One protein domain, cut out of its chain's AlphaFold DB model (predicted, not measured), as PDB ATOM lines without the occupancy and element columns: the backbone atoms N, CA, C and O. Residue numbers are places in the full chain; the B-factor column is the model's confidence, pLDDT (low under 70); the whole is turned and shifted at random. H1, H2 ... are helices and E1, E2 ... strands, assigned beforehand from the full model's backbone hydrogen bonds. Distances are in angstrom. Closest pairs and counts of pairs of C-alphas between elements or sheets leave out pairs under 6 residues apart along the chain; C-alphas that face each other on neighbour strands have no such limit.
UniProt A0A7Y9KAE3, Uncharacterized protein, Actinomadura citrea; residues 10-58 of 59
ATOM      1  N   ASP A  10      32.626 -24.074  51.603       86.06
ATOM      2  CA  ASP A  10      33.653 -25.010  51.159       86.06
ATOM      3  C   ASP A  10      33.256 -25.802  49.908       86.06
ATOM      4  O   ASP A  10      34.120 -26.038  49.068       86.06
ATOM      5  N   ASP A  11      31.976 -26.154  49.736       90.31
ATOM      6  CA  ASP A  11      31.500 -26.849  48.532       90.31
ATOM      7  C   ASP A  11      31.546 -25.905  47.321       90.31
ATOM      8  O   ASP A  11      32.042 -26.270  46.261       90.31
ATOM      9  N   VAL A  12      31.121 -24.646  47.498       90.62
ATOM     10  CA  VAL A  12      31.181 -23.621  46.438       90.62
ATOM     11  C   VAL A  12      32.627 -23.315  46.055       90.62
ATOM     12  O   VAL A  12      32.947 -23.177  44.877       90.62
ATOM     13  N   ALA A  13      33.512 -23.210  47.046       92.06
ATOM     14  CA  ALA A  13      34.932 -23.007  46.811       92.06
ATOM     15  C   ALA A  13      35.562 -24.206  46.086       92.06
ATOM     16  O   ALA A  13      36.422 -24.009  45.229       92.06
ATOM     17  N   TYR A  14      35.137 -25.430  46.409       92.44
ATOM     18  CA  TYR A  14      35.601 -26.642  45.739       92.44
ATOM     19  C   TYR A  14      35.152 -26.677  44.274       92.44
ATOM     20  O   TYR A  14      36.002 -26.812  43.393       92.44
ATOM     21  N   ASP A  15      33.862 -26.454  44.010       92.94
ATOM     22  CA  ASP A  15      33.313 -26.400  42.649       92.94
ATOM     23  C   ASP A  15      34.003 -25.317  41.811       92.94
ATOM     24  O   ASP A  15      34.368 -25.561  40.665       92.94
ATOM     25  N   ALA A  16      34.267 -24.142  42.389       92.62
ATOM     26  CA  ALA A  16      34.964 -23.067  41.686       92.62
ATOM     27  C   ALA A  16      36.410 -23.431  41.312       92.62
ATOM     28  O   ALA A  16      36.877 -23.053  40.239       92.62
ATOM     29  N   ILE A  17      37.123 -24.174  42.168       93.25
ATOM     30  CA  ILE A  17      38.457 -24.694  41.836       93.25
ATOM     31  C   ILE A  17      38.353 -25.715  40.705       93.25
ATOM     32  O   ILE A  17      39.146 -25.649  39.762       93.25
ATOM     33  N   GLU A  18      37.426 -26.669  40.792       94.25
ATOM     34  CA  GLU A  18      37.270 -27.688  39.753       94.25
ATOM     35  C   GLU A  18      36.879 -27.064  38.414       94.25
ATOM     36  O   GLU A  18      37.495 -27.387  37.400       94.25
ATOM     37  N   GLU A  19      35.937 -26.123  38.409       94.19
ATOM     38  CA  GLU A  19      35.500 -25.408  37.212       94.19
ATOM     39  C   GLU A  19      36.634 -24.570  36.612       94.19
ATOM     40  O   GLU A  19      36.880 -24.662  35.407       94.19
ATOM     41  N   ALA A  20      37.387 -23.832  37.437       93.81
ATOM     42  CA  ALA A  20      38.513 -23.040  36.954       93.81
ATOM     43  C   ALA A  20      39.590 -23.921  36.310       93.81
ATOM     44  O   ALA A  20      40.111 -23.610  35.241       93.81
ATOM     45  N   ASN A  21      39.901 -25.066  36.923       90.69
ATOM     46  CA  ASN A  21      40.875 -26.008  36.372       90.69
ATOM     47  C   ASN A  21      40.352 -26.768  35.144       90.69
ATOM     48  O   ASN A  21      41.141 -27.108  34.266       90.69
ATOM     49  N   ALA A  22      39.054 -27.070  35.081       93.75
ATOM     50  CA  ALA A  22      38.458 -27.795  33.963       93.75
ATOM     51  C   ALA A  22      38.332 -26.920  32.710       93.75
ATOM     52  O   ALA A  22      38.567 -27.405  31.602       93.75
ATOM     53  N   SER A  23      37.976 -25.647  32.894       92.25
ATOM     54  CA  SER A  23      37.814 -24.677  31.808       92.25
ATOM     55  C   SER A  23      39.116 -23.949  31.450       92.25
ATOM     56  O   SER A  23      39.170 -23.311  30.407       92.25
ATOM     57  N   ASP A  24      40.168 -24.069  32.274       92.81
ATOM     58  CA  ASP A  24      41.408 -23.271  32.182       92.81
ATOM     59  C   ASP A  24      41.121 -21.751  32.198       92.81
ATOM     60  O   ASP A  24      41.830 -20.943  31.600       92.81
ATOM     61  N   GLU A  25      40.050 -21.353  32.891       94.56
ATOM     62  CA  GLU A  25      39.542 -19.981  32.970       94.56
ATOM     63  C   GLU A  25      39.327 -19.576  34.436       94.56
ATOM     64  O   GLU A  25      39.003 -20.423  35.268       94.56
ATOM     65  N   PRO A  26      39.511 -18.296  34.797       94.44
ATOM     66  CA  PRO A  26      39.314 -17.849  36.170       94.44
ATOM     67  C   PRO A  26      37.831 -17.833  36.559       94.44
ATOM     68  O   PRO A  26      36.988 -17.307  35.829       94.44
ATOM     69  N   VAL A  27      37.517 -18.343  37.753       95.19
ATOM     70  CA  VAL A  27      36.151 -18.386  38.302       95.19
ATOM     71  C   VAL A  27      36.032 -17.417  39.470       95.19
ATOM     72  O   VAL A  27      36.861 -17.409  40.376       95.19
ATOM     73  N   THR A  28      34.993 -16.583  39.475       94.06
ATOM     74  CA  THR A  28      34.744 -15.640  40.576       94.06
ATOM     75  C   THR A  28      33.737 -16.224  41.555       94.06
ATOM     76  O   THR A  28      32.617 -16.559  41.174       94.06
ATOM     77  N   VAL A  29      34.118 -16.301  42.828       91.56
ATOM     78  CA  VAL A  29      33.246 -16.727  43.925       91.56
ATOM     79  C   VAL A  29      32.829 -15.505  44.725       91.56
ATOM     80  O   VAL A  29      33.674 -14.719  45.150       91.56
ATOM     81  N   VAL A  30      31.526 -15.360  44.952       90.56
ATOM     82  CA  VAL A  30      30.946 -14.241  45.703       90.56
ATOM     83  C   VAL A  30      30.244 -14.775  46.946       90.56
ATOM     84  O   VAL A  30      29.408 -15.675  46.857       90.56
ATOM     85  N   TYR A  31      30.559 -14.196  48.103       87.38
ATOM     86  CA  TYR A  31      29.921 -14.496  49.380       87.38
ATOM     87  C   TYR A  31      29.548 -13.210  50.121       87.38
ATOM     88  O   TYR A  31      30.408 -12.471  50.598       87.38
ATOM     89  N   GLY A  32      28.246 -12.939  50.243       86.50
ATOM     90  CA  GLY A  32      27.758 -11.714  50.876       86.50
ATOM     91  C   GLY A  32      28.243 -10.468  50.129       86.50
ATOM     92  O   GLY A  32      27.852 -10.247  48.986       86.50
ATOM     93  N   SER A  33      29.078  -9.654  50.783       87.56
ATOM     94  CA  SER A  33      29.745  -8.483  50.190       87.56
ATOM     95  C   SER A  33      31.205  -8.732  49.790       87.56
ATOM     96  O   SER A  33      31.877  -7.791  49.372       87.56
ATOM     97  N   ALA A  34      31.705  -9.957  49.959       90.25
ATOM     98  CA  ALA A  34      33.050 -10.357  49.575       90.25
ATOM     99  C   ALA A  34      33.044 -11.100  48.238       90.25
ATOM    100  O   ALA A  34      32.116 -11.844  47.919       90.25
ATOM    101  N   GLU A  35      34.125 -10.945  47.485       93.00
ATOM    102  CA  GLU A  35      34.385 -11.690  46.260       93.00
ATOM    103  C   GLU A  35      35.854 -12.113  46.205       93.00
ATOM    104  O   GLU A  35      36.734 -11.435  46.740       93.00
ATOM    105  N   THR A  36      36.120 -13.250  45.570       92.75
ATOM    106  CA  THR A  36      37.475 -13.721  45.281       92.75
ATOM    107  C   THR A  36      37.510 -14.387  43.918       92.75
ATOM    108  O   THR A  36      36.537 -15.004  43.490       92.75
ATOM    109  N   VAL A  37      38.658 -14.304  43.254       94.31
ATOM    110  CA  VAL A  37      38.901 -14.978  41.977       94.31
ATOM    111  C   VAL A  37      39.745 -16.227  42.216       94.31
ATOM    112  O   VAL A  37      40.712 -16.201  42.984       94.31
ATOM    113  N   VAL A  38      39.347 -17.323  41.582       94.25
ATOM    114  CA  VAL A  38      40.016 -18.620  41.587       94.25
ATOM    115  C   VAL A  38      40.657 -18.812  40.223       94.25
ATOM    116  O   VAL A  38      39.970 -19.019  39.229       94.25
ATOM    117  N   GLU A  39      41.981 -18.710  40.179       94.88
ATOM    118  CA  GLU A  39      42.743 -18.872  38.943       94.88
ATOM    119  C   GLU A  39      42.902 -20.362  38.581       94.88
ATOM    120  O   GLU A  39      43.076 -21.204  39.479       94.88
ATOM    121  N   PRO A  40      42.927 -20.707  37.280       93.31
ATOM    122  CA  PRO A  40      43.252 -22.057  36.834       93.31
ATOM    123  C   PRO A  40      44.642 -22.476  37.329       93.31
ATOM    124  O   PRO A  40      45.595 -21.694  37.365       93.31
ATOM    125  N   GLY A  41      44.771 -23.730  37.759       91.12
ATOM    126  CA  GLY A  41      46.013 -24.268  38.312       91.12
ATOM    127  C   GLY A  41      46.330 -23.836  39.747       91.12
ATOM    128  O   GLY A  41      47.416 -24.180  40.240       91.12
ATOM    129  N   THR A  42      45.418 -23.125  40.430       88.75
ATOM    130  CA  THR A  42      45.604 -22.731  41.834       88.75
ATOM    131  C   THR A  42      45.958 -23.928  42.725       88.75
ATOM    132  O   THR A  42      45.475 -25.048  42.548       88.75
ATOM    133  N   LYS A  43      46.859 -23.695  43.686       90.19
ATOM    134  CA  LYS A  43      47.226 -24.668  44.731       90.19
ATOM    135  C   LYS A  43      46.491 -24.409  46.042       90.19
ATOM    136  O   LYS A  43      46.675 -25.167  46.993       90.19
ATOM    137  N   ASP A  44      45.694 -23.344  46.095       88.69
ATOM    138  CA  ASP A  44      44.837 -23.053  47.232       88.69
ATOM    139  C   ASP A  44      43.716 -24.095  47.297       88.69
ATOM    140  O   ASP A  44      43.015 -24.337  46.318       88.69
ATOM    141  N   GLY A  45      43.560 -24.731  48.457       89.25
ATOM    142  CA  GLY A  45      42.415 -25.601  48.713       89.25
ATOM    143  C   GLY A  45      41.135 -24.796  48.973       89.25
ATOM    144  O   GLY A  45      41.217 -23.598  49.268       89.25
ATOM    145  N   PRO A  46      39.959 -25.449  48.966       90.31
ATOM    146  CA  PRO A  46      38.673 -24.786  49.193       90.31
ATOM    147  C   PRO A  46      38.649 -24.002  50.512       90.31
ATOM    148  O   PRO A  46      38.265 -22.841  50.527       90.31
ATOM    149  N   ALA A  47      39.212 -24.560  51.589       90.81
ATOM    150  CA  ALA A  47      39.290 -23.895  52.890       90.81
ATOM    151  C   ALA A  47      40.068 -22.562  52.867       90.81
ATOM    152  O   ALA A  47      39.748 -21.647  53.622       90.81
ATOM    153  N   ALA A  48      41.092 -22.431  52.014       91.94
ATOM    154  CA  ALA A  48      41.857 -21.188  51.896       91.94
ATOM    155  C   ALA A  48      41.041 -20.096  51.190       91.94
ATOM    156  O   ALA A  48      41.087 -18.933  51.589       91.94
ATOM    157  N   ILE A  49      40.265 -20.477  50.174       91.38
ATOM    158  CA  ILE A  49      39.343 -19.588  49.460       91.38
ATOM    159  C   ILE A  49      38.200 -19.173  50.392       91.38
ATOM    160  O   ILE A  49      37.933 -17.981  50.537       91.38
ATOM    161  N   THR A  50      37.602 -20.135  51.098       91.12
ATOM    162  CA  THR A  50      36.590 -19.904  52.135       91.12
ATOM    163  C   THR A  50      37.094 -18.924  53.193       91.12
ATOM    164  O   THR A  50      36.414 -17.950  53.498       91.12
ATOM    165  N   ALA A  51      38.307 -19.124  53.716       91.25
ATOM    166  CA  ALA A  51      38.889 -18.235  54.720       91.25
ATOM    167  C   ALA A  51      39.077 -16.802  54.199       91.25
ATOM    168  O   ALA A  51      38.754 -15.859  54.914       91.25
ATOM    169  N   ARG A  52      39.546 -16.628  52.954       90.25
ATOM    170  CA  ARG A  52      39.668 -15.299  52.325       90.25
ATOM    171  C   ARG A  52      38.309 -14.618  52.169       90.25
ATOM    172  O   ARG A  52      38.204 -13.427  52.428       90.25
ATOM    173  N   LEU A  53      37.282 -15.364  51.763       90.94
ATOM    174  CA  LEU A  53      35.922 -14.839  51.617       90.94
ATOM    175  C   LEU A  53      35.311 -14.437  52.959       90.94
ATOM    176  O   LEU A  53      34.681 -13.388  53.042       90.94
ATOM    177  N   LEU A  54      35.506 -15.244  54.001       89.94
ATOM    178  CA  LEU A  54      35.034 -14.938  55.351       89.94
ATOM    179  C   LEU A  54      35.750 -13.710  55.930       89.94
ATOM    180  O   LEU A  54      35.078 -12.790  56.390       89.94
ATOM    181  N   ASP A  55      37.079 -13.651  55.816       90.12
ATOM    182  CA  ASP A  55      37.887 -12.499  56.241       90.12
ATOM    183  C   ASP A  55      37.460 -11.215  55.506       90.12
ATOM    184  O   ASP A  55      37.159 -10.199  56.135       90.12
ATOM    185  N   ALA A  56      37.306 -11.280  54.179       89.25
ATOM    186  CA  ALA A  56      36.844 -10.155  53.366       89.25
ATOM    187  C   ALA A  56      35.391  -9.746  53.667       89.25
ATOM    188  O   ALA A  56      35.034  -8.574  53.520       89.25
ATOM    189  N   ALA A  57      34.549 -10.686  54.104       87.38
ATOM    190  CA  ALA A  57      33.182 -10.420  54.544       87.38
ATOM    191  C   ALA A  57      33.110  -9.896  55.994       87.38
ATOM    192  O   ALA A  57      32.033  -9.501  56.440       87.38
ATOM    193  N   GLY A  58      34.237  -9.846  56.715       85.62
ATOM    194  CA  GLY A  58      34.327  -9.352  58.089       85.62
ATOM    195  C   GLY A  58      33.868 -10.354  59.153       85.62
ATOM    196  O   GLY A  58      33.357  -9.925  60.192       85.62
TER     197      GLY A  58
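Overview. This is residues 10 to 58 of the 59 residues of an uncharacterized protein of Actinomadura citrea (UniProt A0A7Y9KAE3). A two-stranded hairpin, E1 and E2, is covered on one face by two helices, H1 and H2, which meet near their first residues as a wide V; its other face is bare. The printed part has 49 residues, in the order H1, E1, E2, H2, with an antiparallel sheet and a mixed class. It is compact, with a radius of gyration of the C-alphas of 9.9 A, yet elongated, spanning 30 by 16 by 15 A.

Along the chain. E1 is residues 27 to 31 and E2 residues 34 to 38. H1, residues 10 to 23, is 19.8 A long and begins at C-alpha 10 (33.653, -25.010, 51.159). H2, residues 46 to 56, is 15.3 A long and ends at C-alpha 56 (36.844, -10.155, 53.366).

Arrangement. E1 and E2 are antiparallel at 158 degrees, with N 29 and O 36 within hydrogen-bond range at 2.8 A. The closest C-alphas of H1 and E1, Ala 20 and Val 27, are 5.4 A apart. Those of H2 and E2, Ala 56 and Ala 34, are also 5.4 A apart. H1 and H2 touch, closest at the C-alphas of Ala 13 and Pro 46, 4.8 A, at a steep tilt of 67 degrees, opposite ways. In both helices every O i to N i+4 pair is within hydrogen-bond range.

Size, cuts and confidence. The farthest C-alphas, Ala 22 and Gly 58, are 30.6 A apart. The printed part has no cut and no long link; no printed residue is under 70 in pLDDT.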